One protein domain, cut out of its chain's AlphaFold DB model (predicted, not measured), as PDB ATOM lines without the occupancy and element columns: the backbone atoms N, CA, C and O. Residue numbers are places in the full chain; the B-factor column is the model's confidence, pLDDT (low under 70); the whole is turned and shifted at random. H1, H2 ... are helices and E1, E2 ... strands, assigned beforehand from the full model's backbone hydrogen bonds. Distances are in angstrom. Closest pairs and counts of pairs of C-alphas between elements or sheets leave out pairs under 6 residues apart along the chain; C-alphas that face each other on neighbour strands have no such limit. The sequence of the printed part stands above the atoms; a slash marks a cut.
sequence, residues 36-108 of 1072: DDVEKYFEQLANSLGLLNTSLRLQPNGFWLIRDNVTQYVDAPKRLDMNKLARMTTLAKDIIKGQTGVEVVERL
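AT A GLANCE: This is residues 36 to 108 of the 1072 residues of the protein "C2 domain-containing protein" of Sphaeroforma arctica JP610 (UniProt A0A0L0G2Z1). Look for an arch with a partly filled gap: a small sheet of three strands, E1, E2 and E3, makes one side, and the long helix H2 with the short H3 packed on it makes the other. Residues 76 to 81 span from the sheet to H2 at one end, and H1 sits in the gap toward the other end, between E1 and H2. The printed part has 73 residues with three named helices and three named strands, in the order H1, E1, E2, E3, H2, H3; the sheet is antiparallel, in the order E1, E2, E3, and the class is mixed. The whole is compact, with a radius of gyration of the C-alphas of 12.8 A and spans of 30 by 30 by 24 A.

HOW THE PARTS SIT: Start with H1, residues 36 to 48, then find E1, residues 55 to 58, E2, residues 62 to 67, and E3, residues 70 to 75, a meander, each strand the antiparallel neighbour of the one before. H1 only grazes this sheet; its closest C-alphas to E1 are those of Glu 39 and Leu 56, 6.3 A. The hairpin E1 and E2 has N 55 and O 66 within hydrogen-bond range at 2.9 A. The hairpin E2 and E3 has N 65 and O 72 at 2.8 A. H2, residues 82 to 95, is close to H1 but not clearly touching, the closest C-alphas being Leu 45 and Ile 95, 7.8 A. H3, residues 104 to 108, touches H2; the closest C-alphas are Met 88 and Leu 108, 7.4 A. In H1, H2 and H3 every O i to N i+4 pair is within range.

IN THESE COORDINATES: Find C-alpha 36 at (2.476, -38.030, 39.188); from there H1 runs 17.9 A. E1 measures 10.1 A, E2 15.9 A and E3 16.0 A. H2 begins at (1.245, -35.801, 16.158) and runs 19.9 A; H3, 6.0 A long, ends at (-13.050, -36.352, 21.503).

THE WHOLE: The farthest C-alphas, Asn 69 and Asn 83, are 33.9 A apart. The printed part has no cut and no long link. Confidence is under 70 at residues 36 to 38.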
ATOM      1  N   ASP A  36       3.275 -38.432  38.025       54.91
ATOM      2  CA  ASP A  36       2.476 -38.030  39.188       54.91
ATOM      3  C   ASP A  36       1.487 -36.897  38.851       54.91
ATOM      4  O   ASP A  36       0.316 -36.954  39.213       54.91
ATOM      5  N   ASP A  37       1.938 -35.867  38.128       66.62
ATOM      6  CA  ASP A  37       1.077 -34.796  37.614       66.62
ATOM      7  C   ASP A  37       0.186 -35.263  36.456       66.62
ATOM      8  O   ASP A  37      -0.859 -34.662  36.252       66.62
ATOM      9  N   VAL A  38       0.551 -36.305  35.700       66.94
ATOM     10  CA  VAL A  38      -0.280 -36.870  34.617       66.94
ATOM     11  C   VAL A  38      -1.409 -37.733  35.180       66.94
ATOM     12  O   VAL A  38      -2.546 -37.571  34.745       66.94
ATOM     13  N   GLU A  39      -1.149 -38.594  36.168       76.06
ATOM     14  CA  GLU A  39      -2.210 -39.315  36.884       76.06
ATOM     15  C   GLU A  39      -3.123 -38.304  37.602       76.06
ATOM     16  O   GLU A  39      -4.327 -38.322  37.359       76.06
ATOM     17  N   LYS A  40      -2.576 -37.293  38.302       78.25
ATOM     18  CA  LYS A  40      -3.373 -36.182  38.875       78.25
ATOM     19  C   LYS A  40      -4.101 -35.335  37.826       78.25
ATOM     20  O   LYS A  40      -5.164 -34.801  38.122       78.25
ATOM     21  N   TYR A  41      -3.569 -35.184  36.613       77.44
ATOM     22  CA  TYR A  41      -4.238 -34.490  35.506       77.44
ATOM     23  C   TYR A  41      -5.429 -35.305  34.999       77.44
ATOM     24  O   TYR A  41      -6.484 -34.734  34.740       77.44
ATOM     25  N   PHE A  42      -5.297 -36.631  34.906       79.88
ATOM     26  CA  PHE A  42      -6.413 -37.521  34.589       79.88
ATOM     27  C   PHE A  42      -7.429 -37.622  35.732       79.88
ATOM     28  O   PHE A  42      -8.621 -37.649  35.445       79.88
ATOM     29  N   GLU A  43      -7.011 -37.582  36.999       81.38
ATOM     30  CA  GLU A  43      -7.911 -37.476  38.157       81.38
ATOM     31  C   GLU A  43      -8.650 -36.130  38.170       81.38
ATOM     32  O   GLU A  43      -9.866 -36.098  38.325       81.38
ATOM     33  N   GLN A  44      -7.963 -35.003  37.952       82.12
ATOM     34  CA  GLN A  44      -8.593 -33.681  37.816       82.12
ATOM     35  C   GLN A  44      -9.566 -33.644  36.633       82.12
ATOM     36  O   GLN A  44     -10.665 -33.110  36.764       82.12
ATOM     37  N   LEU A  45      -9.197 -34.251  35.501       80.38
ATOM     38  CA  LEU A  45     -10.057 -34.368  34.327       80.38
ATOM     39  C   LEU A  45     -11.291 -35.235  34.624       80.38
ATOM     40  O   LEU A  45     -12.406 -34.801  34.349       80.38
ATOM     41  N   ALA A  46     -11.119 -36.407  35.238       83.44
ATOM     42  CA  ALA A  46     -12.207 -37.298  35.637       83.44
ATOM     43  C   ALA A  46     -13.156 -36.618  36.636       83.44
ATOM     44  O   ALA A  46     -14.361 -36.567  36.394       83.44
ATOM     45  N   ASN A  47     -12.618 -35.990  37.684       83.44
ATOM     46  CA  ASN A  47     -13.387 -35.206  38.649       83.44
ATOM     47  C   ASN A  47     -14.138 -34.039  37.973       83.44
ATOM     48  O   ASN A  47     -15.307 -33.817  38.276       83.44
ATOM     49  N   SER A  48     -13.527 -33.343  37.001       79.88
ATOM     50  CA  SER A  48     -14.200 -32.285  36.222       79.88
ATOM     51  C   SER A  48     -15.319 -32.799  35.303       79.88
ATOM     52  O   SER A  48     -16.204 -32.036  34.926       79.88
ATOM     53  N   LEU A  49     -15.306 -34.096  34.977       79.25
ATOM     54  CA  LEU A  49     -16.349 -34.804  34.228       79.25
ATOM     55  C   LEU A  49     -17.368 -35.508  35.153       79.25
ATOM     56  O   LEU A  49     -18.203 -36.269  34.670       79.25
ATOM     57  N   GLY A  50     -17.296 -35.294  36.474       84.81
ATOM     58  CA  GLY A  50     -18.160 -35.949  37.468       84.81
ATOM     59  C   GLY A  50     -17.831 -37.425  37.734       84.81
ATOM     60  O   GLY A  50     -18.565 -38.100  38.452       84.81
ATOM     61  N   LEU A  51     -16.731 -37.939  37.179       86.00
ATOM     62  CA  LEU A  51     -16.276 -39.321  37.334       86.00
ATOM     63  C   LEU A  51     -15.445 -39.473  38.619       86.00
ATOM     64  O   LEU A  51     -14.224 -39.648  38.585       86.00
ATOM     65  N   LEU A  52     -16.131 -39.403  39.762       85.56
ATOM     66  CA  LEU A  52     -15.560 -39.702  41.079       85.56
ATOM     67  C   LEU A  52     -15.008 -41.140  41.133       85.56
ATOM     68  O   LEU A  52     -15.426 -42.002  40.365       85.56
ATOM     69  N   ASN A  53     -14.067 -41.398  42.045       88.69
ATOM     70  CA  ASN A  53     -13.403 -42.699  42.256       88.69
ATOM     71  C   ASN A  53     -12.649 -43.282  41.041       88.69
ATOM     72  O   ASN A  53     -12.201 -44.429  41.094       88.69
ATOM     73  N   THR A  54     -12.478 -42.518  39.961       87.81
ATOM     74  CA  THR A  54     -11.712 -42.970  38.796       87.81
ATOM     75  C   THR A  54     -10.220 -42.773  39.043       87.81
ATOM     76  O   THR A  54      -9.773 -41.643  39.221       87.81
ATOM     77  N   SER A  55      -9.440 -43.852  38.997       86.81
ATOM     78  CA  SER A  55      -7.974 -43.786  38.936       86.81
ATOM     79  C   SER A  55      -7.470 -44.436  37.650       86.81
ATOM     80  O   SER A  55      -8.120 -45.308  37.070       86.81
ATOM     81  N   LEU A  56      -6.323 -43.975  37.157       85.38
ATOM     82  CA  LEU A  56      -5.764 -44.393  35.876       85.38
ATOM     83  C   LEU A  56      -4.321 -44.840  36.089       85.38
ATOM     84  O   LEU A  56      -3.539 -44.095  36.668       85.38
ATOM     85  N   ARG A  57      -3.968 -46.044  35.624       83.75
ATOM     86  CA  ARG A  57      -2.602 -46.584  35.708       83.75
ATOM     87  C   ARG A  57      -2.016 -46.782  34.320       83.75
ATOM     88  O   ARG A  57      -2.515 -47.588  33.532       83.75
ATOM     89  N   LEU A  58      -0.956 -46.039  34.024       78.88
ATOM     90  CA  LEU A  58      -0.321 -46.027  32.707       78.88
ATOM     91  C   LEU A  58       0.500 -47.301  32.440       78.88
ATOM     92  O   LEU A  58       1.187 -47.823  33.315       78.88
ATOM     93  N   GLN A  59       0.459 -47.782  31.197       82.19
ATOM     94  CA  GLN A  59       1.290 -48.872  30.676       82.19
ATOM     95  C   GLN A  59       2.014 -48.432  29.383       82.19
ATOM     96  O   GLN A  59       1.755 -47.346  28.858       82.19
ATOM     97  N   PRO A  60       2.951 -49.230  28.828       71.62
ATOM     98  CA  PRO A  60       3.640 -48.861  27.587       71.62
ATOM     99  C   PRO A  60       2.719 -48.801  26.363       71.62
ATOM    100  O   PRO A  60       2.955 -47.980  25.483       71.62
ATOM    101  N   ASN A  61       1.691 -49.657  26.331       76.56
ATOM    102  CA  ASN A  61       0.796 -49.864  25.187       76.56
ATOM    103  C   ASN A  61      -0.641 -49.373  25.433       76.56
ATOM    104  O   ASN A  61      -1.490 -49.558  24.573       76.56
ATOM    105  N   GLY A  62      -0.943 -48.784  26.591       83.50
ATOM    106  CA  GLY A  62      -2.316 -48.509  27.011       83.50
ATOM    107  C   GLY A  62      -2.386 -48.000  28.445       83.50
ATOM    108  O   GLY A  62      -1.382 -47.549  29.003       83.50
ATOM    109  N   PHE A  63      -3.559 -48.090  29.058       84.88
ATOM    110  CA  PHE A  63      -3.751 -47.797  30.478       84.88
ATOM    111  C   PHE A  63      -4.864 -48.656  31.076       84.88
ATOM    112  O   PHE A  63      -5.799 -49.052  30.385       84.88
ATOM    113  N   TRP A  64      -4.779 -48.914  32.378       86.75
ATOM    114  CA  TRP A  64      -5.905 -49.436  33.144       86.75
ATOM    115  C   TRP A  64      -6.730 -48.268  33.657       86.75
ATOM    116  O   TRP A  64      -6.236 -47.444  34.429       86.75
ATOM    117  N   LEU A  65      -7.985 -48.207  33.224       90.00
ATOM    118  CA  LEU A  65      -9.010 -47.372  33.822       90.00
ATOM    119  C   LEU A  65      -9.626 -48.158  34.983       90.00
ATOM    120  O   LEU A  65     -10.215 -49.218  34.776       90.00
ATOM    121  N   ILE A  66      -9.462 -47.656  36.203       90.94
ATOM    122  CA  ILE A  66     -10.029 -48.243  37.415       90.94
ATOM    123  C   ILE A  66     -11.181 -47.343  37.846       90.94
ATOM    124  O   ILE A  66     -10.957 -46.203  38.253       90.94
ATOM    125  N   ARG A  67     -12.413 -47.840  37.745       92.12
ATOM    126  CA  ARG A  67     -13.632 -47.099  38.081       92.12
ATOM    127  C   ARG A  67     -14.550 -47.972  38.923       92.12
ATOM    128  O   ARG A  67     -14.931 -49.045  38.474       92.12
ATOM    129  N   ASP A  68     -14.947 -47.497  40.102       87.94
ATOM    130  CA  ASP A  68     -15.976 -48.142  40.936       87.94
ATOM    131  C   ASP A  68     -15.708 -49.656  41.179       87.94
ATOM    132  O   ASP A  68     -16.617 -50.483  41.216       87.94
ATOM    133  N   ASN A  69     -14.424 -50.008  41.357       87.31
ATOM    134  CA  ASN A  69     -13.832 -51.361  41.443       87.31
ATOM    135  C   ASN A  69     -13.739 -52.179  40.134       87.31
ATOM    136  O   ASN A  69     -13.129 -53.247  40.139       87.31
ATOM    137  N   VAL A  70     -14.259 -51.689  39.007       91.88
ATOM    138  CA  VAL A  70     -14.065 -52.293  37.680       91.88
ATOM    139  C   VAL A  70     -12.725 -51.843  37.092       91.88
ATOM    140  O   VAL A  70     -12.459 -50.646  36.967       91.88
ATOM    141  N   THR A  71     -11.880 -52.800  36.702       90.50
ATOM    142  CA  THR A  71     -10.587 -52.563  36.043       90.50
ATOM    143  C   THR A  71     -10.680 -52.863  34.544       90.50
ATOM    144  O   THR A  71     -10.680 -54.016  34.121       90.50
ATOM    145  N   GLN A  72     -10.731 -51.825  33.710       90.69
ATOM    146  CA  GLN A  72     -10.758 -51.962  32.252       90.69
ATOM    147  C   GLN A  72      -9.403 -51.586  31.646       90.69
ATOM    148  O   GLN A  72      -8.942 -50.457  31.805       90.69
ATOM    149  N   TYR A  73      -8.775 -52.504  30.906       87.06
ATOM    150  CA  TYR A  73      -7.639 -52.150  30.052       87.06
ATOM    151  C   TYR A  73      -8.131 -51.419  28.800       87.06
ATOM    152  O   TYR A  73      -9.033 -51.892  28.103       87.06
ATOM    153  N   VAL A  74      -7.516 -50.279  28.500       84.56
ATOM    154  CA  VAL A  74      -7.727 -49.504  27.278       84.56
ATOM    155  C   VAL A  74      -6.430 -49.534  26.476       84.56
ATOM    156  O   VAL A  74      -5.436 -48.917  26.860       84.56
ATOM    157  N   ASP A  75      -6.444 -50.264  25.359       81.38
ATOM    158  CA  ASP A  75      -5.315 -50.324  24.428       81.38
ATOM    159  C   ASP A  75      -5.139 -48.970  23.729       81.38
ATOM    160  O   ASP A  75      -6.085 -48.417  23.157       81.38
ATOM    161  N   ALA A  76      -3.931 -48.413  23.783       77.88
ATOM    162  CA  ALA A  76      -3.593 -47.180  23.091       77.88
ATOM    163  C   ALA A  76      -3.078 -47.508  21.680       77.88
ATOM    164  O   ALA A  76      -2.228 -48.389  21.514       77.88
ATOM    165  N   PRO A  77      -3.527 -46.786  20.636       75.38
ATOM    166  CA  PRO A  77      -3.064 -47.041  19.281       75.38
ATOM    167  C   PRO A  77      -1.551 -46.813  19.191       75.38
ATOM    168  O   PRO A  77      -1.068 -45.696  19.351       75.38
ATOM    169  N   LYS A  78      -0.798 -47.868  18.857       72.94
ATOM    170  CA  LYS A  78       0.678 -47.857  18.765       72.94
ATOM    171  C   LYS A  78       1.253 -46.929  17.677       72.94
ATOM    172  O   LYS A  78       2.464 -46.886  17.484       72.94
ATOM    173  N   ARG A  79       0.398 -46.224  16.928       79.69
ATOM    174  CA  ARG A  79       0.768 -45.268  15.878       79.69
ATOM    175  C   ARG A  79       0.841 -43.858  16.452       79.69
ATOM    176  O   ARG A  79      -0.132 -43.345  16.996       79.69
ATOM    177  N   LEU A  80       1.999 -43.232  16.281       84.00
ATOM    178  CA  LEU A  80       2.322 -41.931  16.848       84.00
ATOM    179  C   LEU A  80       1.828 -40.778  15.952       84.00
ATOM    180  O   LEU A  80       2.584 -40.218  15.166       84.00
ATOM    181  N   ASP A  81       0.549 -40.429  16.086       91.19
ATOM    182  CA  ASP A  81      -0.089 -39.327  15.353       91.19
ATOM    183  C   ASP A  81       0.077 -37.983  16.096       91.19
ATOM    184  O   ASP A  81      -0.589 -37.696  17.100       91.19
ATOM    185  N   MET A  82       0.970 -37.127  15.587       91.19
ATOM    186  CA  MET A  82       1.245 -35.801  16.158       91.19
ATOM    187  C   MET A  82       0.114 -34.786  15.942       91.19
ATOM    188  O   MET A  82       0.036 -33.785  16.663       91.19
ATOM    189  N   ASN A  83      -0.777 -35.016  14.979       92.44
ATOM    190  CA  ASN A  83      -1.941 -34.178  14.715       92.44
ATOM    191  C   ASN A  83      -3.054 -34.471  15.728       92.44
ATOM    192  O   ASN A  83      -3.533 -33.534  16.377       92.44
ATOM    193  N   LYS A  84      -3.389 -35.743  15.971       92.06
ATOM    194  CA  LYS A  84      -4.296 -36.153  17.056       92.06
ATOM    195  C   LYS A  84      -3.752 -35.771  18.424       92.06
ATOM    196  O   LYS A  84      -4.499 -35.166  19.189       92.06
ATOM    197  N   LEU A  85      -2.461 -35.986  18.702       89.19
ATOM    198  CA  LEU A  85      -1.842 -35.539  19.958       89.19
ATOM    199  C   LEU A  85      -1.999 -34.020  20.154       89.19
ATOM    200  O   LEU A  85      -2.508 -33.572  21.181       89.19
ATOM    201  N   ALA A  86      -1.652 -33.212  19.145       88.31
ATOM    202  CA  ALA A  86      -1.786 -31.757  19.228       88.31
ATOM    203  C   ALA A  86      -3.247 -31.283  19.374       88.31
ATOM    204  O   ALA A  86      -3.491 -30.264  20.028       88.31
ATOM    205  N   ARG A  87      -4.223 -31.989  18.784       91.12
ATOM    206  CA  ARG A  87      -5.659 -31.720  18.977       91.12
ATOM    207  C   ARG A  87      -6.106 -32.094  20.391       91.12
ATOM    208  O   ARG A  87      -6.713 -31.262  21.062       91.12
ATOM    209  N   MET A  88      -5.743 -33.282  20.872       89.38
ATOM    210  CA  MET A  88      -6.104 -33.798  22.195       89.38
ATOM    211  C   MET A  88      -5.572 -32.902  23.320       89.38
ATOM    212  O   MET A  88      -6.339 -32.501  24.193       89.38
ATOM    213  N   THR A  89      -4.304 -32.477  23.260       85.44
ATOM    214  CA  THR A  89      -3.750 -31.522  24.239       85.44
ATOM    215  C   THR A  89      -4.370 -30.123  24.126       85.44
ATOM    216  O   THR A  89      -4.342 -29.371  25.097       85.44
ATOM    217  N   THR A  90      -4.942 -29.748  22.974       87.69
ATOM    218  CA  THR A  90      -5.721 -28.499  22.860       87.69
ATOM    219  C   THR A  90      -7.072 -28.650  23.564       87.69
ATOM    220  O   THR A  90      -7.404 -27.819  24.405       87.69
ATOM    221  N   LEU A  91      -7.808 -29.735  23.284       90.50
ATOM    222  CA  LEU A  91      -9.102 -30.038  23.906       90.50
ATOM    223  C   LEU A  91      -8.982 -30.141  25.432       90.50
ATOM    224  O   LEU A  91      -9.669 -29.415  26.142       90.50
ATOM    225  N   ALA A  92      -8.050 -30.947  25.945       85.75
ATOM    226  CA  ALA A  92      -7.869 -31.137  27.385       85.75
ATOM    227  C   ALA A  92      -7.469 -29.838  28.124       85.75
ATOM    228  O   ALA A  92      -7.873 -29.611  29.264       85.75
ATOM    229  N   LYS A  93      -6.758 -28.920  27.452       82.81
ATOM    230  CA  LYS A  93      -6.482 -27.568  27.973       82.81
ATOM    231  C   LYS A  93      -7.686 -26.630  27.941       82.81
ATOM    232  O   LYS A  93      -7.643 -25.627  28.645       82.81
ATOM    233  N   ASP A  94      -8.695 -26.871  27.115       87.75
ATOM    234  CA  ASP A  94      -9.918 -26.061  27.094       87.75
ATOM    235  C   ASP A  94     -10.973 -26.629  28.074       87.75
ATOM    236  O   ASP A  94     -11.640 -25.830  28.731       87.75
ATOM    237  N   ILE A  95     -10.990 -27.949  28.330       87.62
ATOM    238  CA  ILE A  95     -11.751 -28.574  29.438       87.62
ATOM    239  C   ILE A  95     -11.327 -27.993  30.793       87.62
ATOM    240  O   ILE A  95     -12.158 -27.475  31.529       87.62
ATOM    241  N   ILE A  96     -10.023 -27.984  31.092       82.38
ATOM    242  CA  ILE A  96      -9.477 -27.489  32.376       82.38
ATOM    243  C   ILE A  96      -9.743 -25.988  32.616       82.38
ATOM    244  O   ILE A  96      -9.664 -25.514  33.745       82.38
ATOM    245  N   LYS A  97     -10.096 -25.223  31.574       85.12
ATOM    246  CA  LYS A  97     -10.510 -23.812  31.690       85.12
ATOM    247  C   LYS A  97     -12.029 -23.628  31.802       85.12
ATOM    248  O   LYS A  97     -12.483 -22.489  31.764       85.12
ATOM    249  N   GLY A  98     -12.814 -24.708  31.808       87.75
ATOM    250  CA  GLY A  98     -14.271 -24.651  31.668       87.75
ATOM    251  C   GLY A  98     -14.750 -24.111  30.312       87.75
ATOM    252  O   GLY A  98     -15.887 -23.671  30.201       87.75
ATOM    253  N   GLN A  99     -13.905 -24.108  29.269       90.62
ATOM    254  CA  GLN A  99     -14.235 -23.536  27.950       90.62
ATOM    255  C   GLN A  99     -15.008 -24.501  27.032       90.62
ATOM    256  O   GLN A  99     -15.333 -24.137  25.904       90.62
ATOM    257  N   THR A 100     -15.287 -25.725  27.486       87.56
ATOM    258  CA  THR A 100     -16.026 -26.749  26.733       87.56
ATOM    259  C   THR A 100     -16.912 -27.568  27.669       87.56
ATOM    260  O   THR A 100     -16.389 -28.236  28.558       87.56
ATOM    261  N   GLY A 101     -18.230 -27.530  27.444       86.94
ATOM    262  CA  GLY A 101     -19.221 -28.364  28.137       86.94
ATOM    263  C   GLY A 101     -19.482 -29.688  27.407       86.94
ATOM    264  O   GLY A 101     -18.551 -30.416  27.077       86.94
ATOM    265  N   VAL A 102     -20.751 -29.987  27.110       88.38
ATOM    266  CA  VAL A 102     -21.204 -31.269  26.520       88.38
ATOM    267  C   VAL A 102     -20.459 -31.655  25.227       88.38
ATOM    268  O   VAL A 102     -20.171 -32.832  25.010       88.38
ATOM    269  N   GLU A 103     -20.047 -30.671  24.417       91.75
ATOM    270  CA  GLU A 103     -19.253 -30.860  23.188       91.75
ATOM    271  C   GLU A 103     -17.945 -31.656  23.368       91.75
ATOM    272  O   GLU A 103     -17.365 -32.111  22.384       91.75
ATOM    273  N   VAL A 104     -17.431 -31.819  24.593       91.38
ATOM    274  CA  VAL A 104     -16.191 -32.569  24.860       91.38
ATOM    275  C   VAL A 104     -16.231 -33.980  24.279       91.38
ATOM    276  O   VAL A 104     -15.236 -34.416  23.702       91.38
ATOM    277  N   VAL A 105     -17.366 -34.677  24.392       89.69
ATOM    278  CA  VAL A 105     -17.502 -36.064  23.916       89.69
ATOM    279  C   VAL A 105     -17.455 -36.127  22.388       89.69
ATOM    280  O   VAL A 105     -16.737 -36.958  21.836       89.69
ATOM    281  N   GLU A 106     -18.144 -35.208  21.708       93.25
ATOM    282  CA  GLU A 106     -18.153 -35.089  20.243       93.25
ATOM    283  C   GLU A 106     -16.785 -34.660  19.694       93.25
ATOM    284  O   GLU A 106     -16.266 -35.242  18.741       93.25
ATOM    285  N   ARG A 107     -16.133 -33.685  20.336       93.56
ATOM    286  CA  ARG A 107     -14.776 -33.259  19.969       93.56
ATOM    287  C   ARG A 107     -13.757 -34.382  20.194       93.56
ATOM    288  O   ARG A 107     -12.810 -34.497  19.418       93.56
ATOM    289  N   LEU A 108     -13.934 -35.218  21.221       92.00
ATOM    290  CA  LEU A 108     -13.050 -36.352  21.503       92.00
ATOM    291  C   LEU A 108     -13.269 -37.520  20.530       92.00
ATOM    292  O   LEU A 108     -12.278 -38.070  20.041       92.00
TER     293      LEU A 108